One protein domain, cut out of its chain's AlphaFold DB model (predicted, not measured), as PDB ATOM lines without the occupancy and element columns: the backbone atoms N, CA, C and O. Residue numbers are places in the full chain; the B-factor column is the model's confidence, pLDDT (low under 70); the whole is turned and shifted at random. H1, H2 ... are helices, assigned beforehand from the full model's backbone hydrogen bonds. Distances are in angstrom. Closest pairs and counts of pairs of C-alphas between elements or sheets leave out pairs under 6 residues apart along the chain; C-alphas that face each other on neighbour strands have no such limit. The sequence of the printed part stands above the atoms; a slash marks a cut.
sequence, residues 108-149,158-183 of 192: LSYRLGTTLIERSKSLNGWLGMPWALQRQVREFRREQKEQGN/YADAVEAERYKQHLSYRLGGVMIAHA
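AT A GLANCE: This is residues 108 to 149 and 158 to 183 of the 192 residues of an uncharacterized protein of Candidatus Kentron sp. DK (UniProt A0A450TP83). H1 forms the middle: the long helix H3 folds back alongside it after the small H2, and H5 crosses H1 on another side. Residues 142 to 149, of which 142 to 147 belong to H3, and 158 to 166, of which 161 to 166 belong to H4, stick out. The 68 printed residues, with helices H1 to H5 in chain order and no named strand, are all helix in class, only just loose, close to compact, with a radius of gyration of the C-alphas of 13.5 A and spans of 41 by 28 by 19 A.

HOW THE PARTS SIT: H1, residues 108 to 119, and H2, residues 123 to 127, are close but not clearly touching; their closest C-alphas, Arg 119 and Gly 125, are 4.7 A apart. H3, residues 129 to 147, touches H1, closest at C-alphas Leu 133 and Leu 112, 6.4 A, at a shallow tilt of 30 degrees, opposite ways. H4, residues 161 to 169, is close but not clearly touching H5, residues 171 to 182; the closest C-alphas, Lys 168 and Arg 174, are 7.0 A apart. H5 touches H1, closest at C-alphas Gly 176 and Ser 109, 4.0 A. In H1 to H5 every O i to N i+4 pair is within hydrogen-bond range.

IN THESE COORDINATES: H1 begins at C-alpha 108 (189.559, 249.155, 134.082); H3 is 26.9 A long; H5 ends at C-alpha 182 (181.735, 239.317, 140.337).

THE WHOLE: Residues 150 to 157 are cut out, C-alphas 149 and 158 being 19.0 A apart. Residues 148 to 149 have pLDDT under 70.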
ATOM      1  N   LEU A 108     189.142 249.982 132.957       94.06
ATOM      2  CA  LEU A 108     189.559 249.155 134.082       94.06
ATOM      3  C   LEU A 108     189.517 247.657 133.754       94.06
ATOM      4  O   LEU A 108     190.413 246.927 134.160       94.06
ATOM      5  N   SER A 109     188.513 247.199 133.004       94.12
ATOM      6  CA  SER A 109     188.393 245.799 132.579       94.12
ATOM      7  C   SER A 109     189.620 245.336 131.793       94.12
ATOM      8  O   SER A 109     190.195 244.301 132.112       94.12
ATOM      9  N   TYR A 110     190.067 246.123 130.813       94.81
ATOM     10  CA  TYR A 110     191.228 245.774 130.003       94.81
ATOM     11  C   TYR A 110     192.498 245.682 130.858       94.81
ATOM     12  O   TYR A 110     193.152 244.642 130.852       94.81
ATOM     13  N   ARG A 111     192.787 246.716 131.666       94.50
ATOM     14  CA  ARG A 111     193.960 246.753 132.566       94.50
ATOM     15  C   ARG A 111     193.968 245.586 133.551       94.50
ATOM     16  O   ARG A 111     194.995 244.958 133.787       94.50
ATOM     17  N   LEU A 112     192.814 245.276 134.135       94.38
ATOM     18  CA  LEU A 112     192.697 244.164 135.070       94.38
ATOM     19  C   LEU A 112     192.942 242.820 134.379       94.38
ATOM     20  O   LEU A 112     193.707 242.009 134.890       94.38
ATOM     21  N   GLY A 113     192.352 242.592 133.207       93.94
ATOM     22  CA  GLY A 113     192.559 241.348 132.475       93.94
ATOM     23  C   GLY A 113     193.989 241.157 131.979       93.94
ATOM     24  O   GLY A 113     194.506 240.047 132.076       93.94
ATOM     25  N   THR A 114     194.656 242.217 131.507       93.31
ATOM     26  CA  THR A 114     196.066 242.128 131.096       93.31
ATOM     27  C   THR A 114     196.958 241.780 132.280       93.31
ATOM     28  O   THR A 114     197.715 240.815 132.201       93.31
ATOM     29  N   THR A 115     196.797 242.471 133.418       93.19
ATOM     30  CA  THR A 115     197.566 242.143 134.630       93.19
ATOM     31  C   THR A 115     197.316 240.715 135.115       93.19
ATOM     32  O   THR A 115     198.246 240.069 135.597       93.19
ATOM     33  N   LEU A 116     196.097 240.189 134.937       91.31
ATOM     34  CA  LEU A 116     195.766 238.809 135.285       91.31
ATOM     35  C   LEU A 116     196.520 237.801 134.412       91.31
ATOM     36  O   LEU A 116     197.143 236.890 134.946       91.31
ATOM     37  N   ILE A 117     196.510 237.997 133.092       92.50
ATOM     38  CA  ILE A 117     197.188 237.117 132.125       92.50
ATOM     39  C   ILE A 117     198.716 237.180 132.274       92.50
ATOM     40  O   ILE A 117     199.416 236.185 132.091       92.50
ATOM     41  N   GLU A 118     199.264 238.349 132.598       91.38
ATOM     42  CA  GLU A 118     200.703 238.516 132.816       91.38
ATOM     43  C   GLU A 118     201.170 237.789 134.079       91.38
ATOM     44  O   GLU A 118     202.183 237.088 134.068       91.38
ATOM     45  N   ARG A 119     200.415 237.933 135.171       88.94
ATOM     46  CA  ARG A 119     200.752 237.350 136.473       88.94
ATOM     47  C   ARG A 119     200.394 235.871 136.582       88.94
ATOM     48  O   ARG A 119     201.025 235.181 137.379       88.94
ATOM     49  N   SER A 120     199.458 235.365 135.777       87.69
ATOM     50  CA  SER A 120     199.072 233.945 135.771       87.69
ATOM     51  C   SER A 120     200.177 233.014 135.270       87.69
ATOM     52  O   SER A 120     200.092 231.808 135.469       87.69
ATOM     53  N   LYS A 121     201.229 233.551 134.639       88.12
ATOM     54  CA  LYS A 121     202.376 232.774 134.141       88.12
ATOM     55  C   LYS A 121     203.307 232.271 135.253       88.12
ATOM     56  O   LYS A 121     204.157 231.431 134.987       88.12
ATOM     57  N   SER A 122     203.183 232.785 136.482       88.69
ATOM     58  CA  SER A 122     204.043 232.423 137.614       88.69
ATOM     59  C   SER A 122     203.224 232.161 138.879       88.69
ATOM     60  O   SER A 122     202.350 232.952 139.235       88.69
ATOM     61  N   LEU A 123     203.554 231.091 139.608       82.62
ATOM     62  CA  LEU A 123     202.911 230.731 140.881       82.62
ATOM     63  C   LEU A 123     203.091 231.823 141.952       82.62
ATOM     64  O   LEU A 123     202.145 232.178 142.653       82.62
ATOM     65  N   ASN A 124     204.276 232.441 142.019       83.75
ATOM     66  CA  ASN A 124     204.525 233.583 142.906       83.75
ATOM     67  C   ASN A 124     203.722 234.819 142.464       83.75
ATOM     68  O   ASN A 124     203.288 235.619 143.294       83.75
ATOM     69  N   GLY A 125     203.492 234.957 141.155       85.88
ATOM     70  CA  GLY A 125     202.625 235.981 140.578       85.88
ATOM     71  C   GLY A 125     201.183 235.839 141.055       85.88
ATOM     72  O   GLY A 125     200.597 236.841 141.464       85.88
ATOM     73  N   TRP A 126     200.660 234.607 141.087       86.12
ATOM     74  CA  TRP A 126     199.317 234.279 141.575       86.12
ATOM     75  C   TRP A 126     199.109 234.657 143.047       86.12
ATOM     76  O   TRP A 126     198.094 235.253 143.391       86.12
ATOM     77  N   LEU A 127     200.066 234.373 143.934       87.69
ATOM     78  CA  LEU A 127     199.953 234.736 145.358       87.69
ATOM     79  C   LEU A 127     199.880 236.260 145.567       87.69
ATOM     80  O   LEU A 127     199.122 236.750 146.403       87.69
ATOM     81  N   GLY A 128     200.624 237.025 144.764       89.00
ATOM     82  CA  GLY A 128     200.597 238.492 144.769       89.00
ATOM     83  C   GLY A 128     199.467 239.123 143.942       89.00
ATOM     84  O   GLY A 128     199.362 240.352 143.901       89.00
ATOM     85  N   MET A 129     198.631 238.323 143.275       90.31
ATOM     86  CA  MET A 129     197.570 238.804 142.385       90.31
ATOM     87  C   MET A 129     196.564 239.752 143.032       90.31
ATOM     88  O   MET A 129     196.371 240.847 142.496       90.31
ATOM     89  N   PRO A 130     195.912 239.400 144.158       88.12
ATOM     90  CA  PRO A 130     194.854 240.247 144.709       88.12
ATOM     91  C   PRO A 130     195.371 241.648 145.064       88.12
ATOM     92  O   PRO A 130     194.689 242.642 144.820       88.12
ATOM     93  N   TRP A 131     196.614 241.744 145.541       90.94
ATOM     94  CA  TRP A 131     197.277 243.013 145.842       90.94
ATOM     95  C   TRP A 131     197.581 243.832 144.583       90.94
ATOM     96  O   TRP A 131     197.328 245.039 144.553       90.94
ATOM     97  N   ALA A 132     198.079 243.188 143.523       90.06
ATOM     98  CA  ALA A 132     198.353 243.846 142.247       90.06
ATOM     99  C   ALA A 132     197.074 244.420 141.608       90.06
ATOM    100  O   ALA A 132     197.066 245.568 141.157       90.06
ATOM    101  N   LEU A 133     195.974 243.663 141.644       91.50
ATOM    102  CA  LEU A 133     194.675 244.105 141.132       91.50
ATOM    103  C   LEU A 133     194.112 245.274 141.943       91.50
ATOM    104  O   LEU A 133     193.682 246.278 141.373       91.50
ATOM    105  N   GLN A 134     194.153 245.188 143.278       90.56
ATOM    106  CA  GLN A 134     193.717 246.288 144.138       90.56
ATOM    107  C   GLN A 134     194.512 247.570 143.874       90.56
ATOM    108  O   GLN A 134     193.928 248.655 143.855       90.56
ATOM    109  N   ARG A 135     195.823 247.460 143.628       91.88
ATOM    110  CA  ARG A 135     196.662 248.600 143.240       91.88
ATOM    111  C   ARG A 135     196.194 249.224 141.923       91.88
ATOM    112  O   ARG A 135     195.994 250.435 141.896       91.88
ATOM    113  N   GLN A 136     195.931 248.423 140.889       91.69
ATOM    114  CA  GLN A 136     195.417 248.927 139.607       91.69
ATOM    115  C   GLN A 136     194.062 249.632 139.748       91.69
ATOM    116  O   GLN A 136     193.862 250.711 139.195       91.69
ATOM    117  N   VAL A 137     193.139 249.087 140.548       92.38
ATOM    118  CA  VAL A 137     191.844 249.738 140.819       92.38
ATOM    119  C   VAL A 137     192.032 251.080 141.532       92.38
ATOM    120  O   VAL A 137     191.331 252.045 141.228       92.38
ATOM    121  N   ARG A 138     192.962 251.161 142.491       92.50
ATOM    122  CA  ARG A 138     193.263 252.409 143.211       92.50
ATOM    123  C   ARG A 138     193.872 253.460 142.286       92.50
ATOM    124  O   ARG A 138     193.425 254.603 142.325       92.50
ATOM    125  N   GLU A 139     194.835 253.072 141.454       91.94
ATOM    126  CA  GLU A 139     195.453 253.944 140.446       91.94
ATOM    127  C   GLU A 139     194.399 254.476 139.467       91.94
ATOM    128  O   GLU A 139     194.267 255.687 139.318       91.94
ATOM    129  N   PHE A 140     193.543 253.608 138.924       91.81
ATOM    130  CA  PHE A 140     192.457 254.009 138.025       91.81
ATOM    131  C   PHE A 140     191.443 254.961 138.680       91.81
ATOM    132  O   PHE A 140     190.968 255.907 138.058       91.81
ATOM    133  N   ARG A 141     191.100 254.744 139.957       90.75
ATOM    134  CA  ARG A 141     190.227 255.668 140.703       90.75
ATOM    135  C   ARG A 141     190.882 257.025 140.939       90.75
ATOM    136  O   ARG A 141     190.163 258.014 141.013       90.75
ATOM    137  N   ARG A 142     192.206 257.075 141.102       91.75
ATOM    138  CA  ARG A 142     192.953 258.332 141.213       91.75
ATOM    139  C   ARG A 142     192.945 259.067 139.870       91.75
ATOM    140  O   ARG A 142     192.511 260.210 139.833       91.75
ATOM    141  N   GLU A 143     193.287 258.376 138.784       89.44
ATOM    142  CA  GLU A 143     193.271 258.927 137.420       89.44
ATOM    143  C   GLU A 143     191.886 259.476 137.036       89.44
ATOM    144  O   GLU A 143     191.781 260.575 136.503       89.44
ATOM    145  N   GLN A 144     190.800 258.767 137.370       87.12
ATOM    146  CA  GLN A 144     189.439 259.252 137.107       87.12
ATOM    147  C   GLN A 144     189.057 260.499 137.913       87.12
ATOM    148  O   GLN A 144     188.272 261.316 137.435       87.12
ATOM    149  N   LYS A 145     189.579 260.651 139.135       87.62
ATOM    150  CA  LYS A 145     189.352 261.864 139.935       87.62
ATOM    151  C   LYS A 145     190.079 263.065 139.338       87.62
ATOM    152  O   LYS A 145     189.538 264.162 139.371       87.62
ATOM    153  N   GLU A 146     191.277 262.847 138.802       85.69
ATOM    154  CA  GLU A 146     192.111 263.884 138.186       85.69
ATOM    155  C   GLU A 146     191.588 264.310 136.808       85.69
ATOM    156  O   GLU A 146     191.570 265.496 136.498       85.69
ATOM    157  N   GLN A 147     191.124 263.361 135.988       77.12
ATOM    158  CA  GLN A 147     190.662 263.639 134.622       77.12
ATOM    159  C   GLN A 147     189.295 264.338 134.567       77.12
ATOM    160  O   GLN A 147     188.956 264.931 133.542       77.12
ATOM    161  N   GLY A 148     188.511 264.292 135.652       67.88
ATOM    162  CA  GLY A 148     187.126 264.758 135.651       67.88
ATOM    163  C   GLY A 148     186.260 263.978 134.652       67.88
ATOM    164  O   GLY A 148     186.748 263.202 133.832       67.88
ATOM    165  N   ASN A 149     184.939 264.152 134.694       67.38
ATOM    166  CA  ASN A 149     184.060 263.563 133.678       67.38
ATOM    167  C   ASN A 149     184.141 264.394 132.383       67.38
ATOM    168  O   ASN A 149     183.195 265.091 132.016       67.38
ATOM    169  N   TYR A 158     185.183 258.064 115.843       82.19
ATOM    170  CA  TYR A 158     186.607 257.802 115.719       82.19
ATOM    171  C   TYR A 158     186.928 257.053 114.432       82.19
ATOM    172  O   TYR A 158     186.209 256.130 114.055       82.19
ATOM    173  N   ALA A 159     188.042 257.410 113.795       83.25
ATOM    174  CA  ALA A 159     188.538 256.700 112.617       83.25
ATOM    175  C   ALA A 159     188.899 255.236 112.936       83.25
ATOM    176  O   ALA A 159     188.743 254.354 112.099       83.25
ATOM    177  N   ASP A 160     189.323 254.967 114.173       86.31
ATOM    178  CA  ASP A 160     189.743 253.664 114.689       86.31
ATOM    179  C   ASP A 160     188.644 252.940 115.495       86.31
ATOM    180  O   ASP A 160     188.929 252.061 116.311       86.31
ATOM    181  N   ALA A 161     187.371 253.288 115.273       83.31
ATOM    182  CA  ALA A 161     186.238 252.689 115.981       83.31
ATOM    183  C   ALA A 161     186.177 251.158 115.832       83.31
ATOM    184  O   ALA A 161     185.970 250.450 116.818       83.31
ATOM    185  N   VAL A 162     186.411 250.652 114.616       85.25
ATOM    186  CA  VAL A 162     186.399 249.210 114.304       85.25
ATOM    187  C   VAL A 162     187.496 248.474 115.074       85.25
ATOM    188  O   VAL A 162     187.261 247.410 115.640       85.25
ATOM    189  N   GLU A 163     188.690 249.062 115.159       85.38
ATOM    190  CA  GLU A 163     189.810 248.475 115.893       85.38
ATOM    191  C   GLU A 163     189.501 248.423 117.397       85.38
ATOM    192  O   GLU A 163     189.669 247.392 118.045       85.38
ATOM    193  N   ALA A 164     188.936 249.497 117.953       88.00
ATOM    194  CA  ALA A 164     188.509 249.538 119.349       88.00
ATOM    195  C   ALA A 164     187.466 248.451 119.699       88.00
ATOM    196  O   ALA A 164     187.448 247.953 120.828       88.00
ATOM    197  N   GLU A 165     186.613 248.047 118.753       88.69
ATOM    198  CA  GLU A 165     185.671 246.935 118.940       88.69
ATOM    199  C   GLU A 165     186.363 245.571 118.993       88.69
ATOM    200  O   GLU A 165     185.999 244.747 119.837       88.69
ATOM    201  N   ARG A 166     187.421 245.355 118.202       88.12
ATOM    202  CA  ARG A 166     188.255 244.142 118.293       88.12
ATOM    203  C   ARG A 166     188.883 244.007 119.676       88.12
ATOM    204  O   ARG A 166     188.845 242.930 120.270       88.12
ATOM    205  N   TYR A 167     189.342 245.119 120.259       88.31
ATOM    206  CA  TYR A 167     189.893 245.104 121.616       88.31
ATOM    207  C   TYR A 167     188.895 244.644 122.684       88.31
ATOM    208  O   TYR A 167     189.291 244.003 123.660       88.31
ATOM    209  N   LYS A 168     187.596 244.905 122.491       89.25
ATOM    210  CA  LYS A 168     186.541 244.417 123.396       89.25
ATOM    211  C   LYS A 168     186.318 242.907 123.284       89.25
ATOM    212  O   LYS A 168     185.843 242.292 124.236       89.25
ATOM    213  N   GLN A 169     186.654 242.309 122.144       91.00
ATOM    214  CA  GLN A 169     186.535 240.867 121.924       91.00
ATOM    215  C   GLN A 169     187.710 240.084 122.533       91.00
ATOM    216  O   GLN A 169     187.567 238.890 122.803       91.00
ATOM    217  N   HIS A 170     188.849 240.735 122.811       91.00
ATOM    218  CA  HIS A 170     189.999 240.076 123.428       91.00
ATOM    219  C   HIS A 170     189.687 239.489 124.810       91.00
ATOM    220  O   HIS A 170     188.920 240.040 125.608       91.00
ATOM    221  N   LEU A 171     190.381 238.387 125.119       93.81
ATOM    222  CA  LEU A 171     190.276 237.680 126.393       93.81
ATOM    223  C   LEU A 171     190.465 238.619 127.586       93.81
ATOM    224  O   LEU A 171     189.647 238.595 128.499       93.81
ATOM    225  N   SER A 172     191.490 239.475 127.562       93.94
ATOM    226  CA  SER A 172     191.789 240.428 128.637       93.94
ATOM    227  C   SER A 172     190.574 241.294 128.984       93.94
ATOM    228  O   SER A 172     190.203 241.427 130.147       93.94
ATOM    229  N   TYR A 173     189.895 241.835 127.972       94.69
ATOM    230  CA  TYR A 173     188.734 242.692 128.184       94.69
ATOM    231  C   TYR A 173     187.563 241.927 128.813       94.69
ATOM    232  O   TYR A 173     186.988 242.373 129.810       94.69
ATOM    233  N   ARG A 174     187.243 240.747 128.266       95.12
ATOM    234  CA  ARG A 174     186.165 239.878 128.767       95.12
ATOM    235  C   ARG A 174     186.431 239.432 130.202       95.12
ATOM    236  O   ARG A 174     185.548 239.513 131.051       95.12
ATOM    237  N   LEU A 175     187.664 239.023 130.476       93.50
ATOM    238  CA  LEU A 175     188.118 238.535 131.770       93.50
ATOM    239  C   LEU A 175     188.009 239.605 132.855       93.50
ATOM    240  O   LEU A 175     187.431 239.361 133.913       93.50
ATOM    241  N   GLY A 176     188.483 240.821 132.580       93.88
ATOM    242  CA  GLY A 176     188.307 241.929 133.512       93.88
ATOM    243  C   GLY A 176     186.847 242.346 133.682       93.88
ATOM    244  O   GLY A 176     186.459 242.738 134.780       93.88
ATOM    245  N   GLY A 177     186.016 242.223 132.640       93.38
ATOM    246  CA  GLY A 177     184.571 242.449 132.727       93.38
ATOM    247  C   GLY A 177     183.879 241.488 133.697       93.38
ATOM    248  O   GLY A 177     183.188 241.933 134.615       93.38
ATOM    249  N   VAL A 178     184.131 240.184 133.551       93.12
ATOM    250  CA  VAL A 178     183.651 239.137 134.473       93.12
ATOM    251  C   VAL A 178     184.137 239.422 135.894       93.12
ATOM    252  O   VAL A 178     183.358 239.393 136.844       93.12
ATOM    253  N   MET A 179     185.405 239.798 136.051       89.06
ATOM    254  CA  MET A 179     185.964 240.096 137.364       89.06
ATOM    255  C   MET A 179     185.303 241.309 138.030       89.06
ATOM    256  O   MET A 179     184.992 241.251 139.214       89.06
ATOM    257  N   ILE A 180     185.034 242.391 137.291       90.88
ATOM    258  CA  ILE A 180     184.317 243.565 137.817       90.88
ATOM    259  C   ILE A 180     182.870 243.208 138.181       90.88
ATOM    260  O   ILE A 180     182.371 243.678 139.206       90.88
ATOM    261  N   ALA A 181     182.206 242.376 137.373       89.56
ATOM    262  CA  ALA A 181     180.845 241.917 137.640       89.56
ATOM    263  C   ALA A 181     180.768 241.104 138.943       89.56
ATOM    264  O   ALA A 181     179.915 241.376 139.788       89.56
ATOM    265  N   HIS A 182     181.707 240.177 139.151       87.06
ATOM    266  CA  HIS A 182     181.735 239.317 140.337       87.06
ATOM    267  C   HIS A 182     182.445 239.926 141.551       87.06
ATOM    268  O   HIS A 182     182.248 239.438 142.662       87.06
ATOM    269  N   ALA A 183     183.199 241.021 141.401       80.75
ATOM    270  CA  ALA A 183     183.900 241.683 142.507       80.75
ATOM    271  C   ALA A 183     182.970 242.157 143.641       80.75
ATOM    272  O   ALA A 183     183.427 242.369 144.762       80.75
TER     273      ALA A 183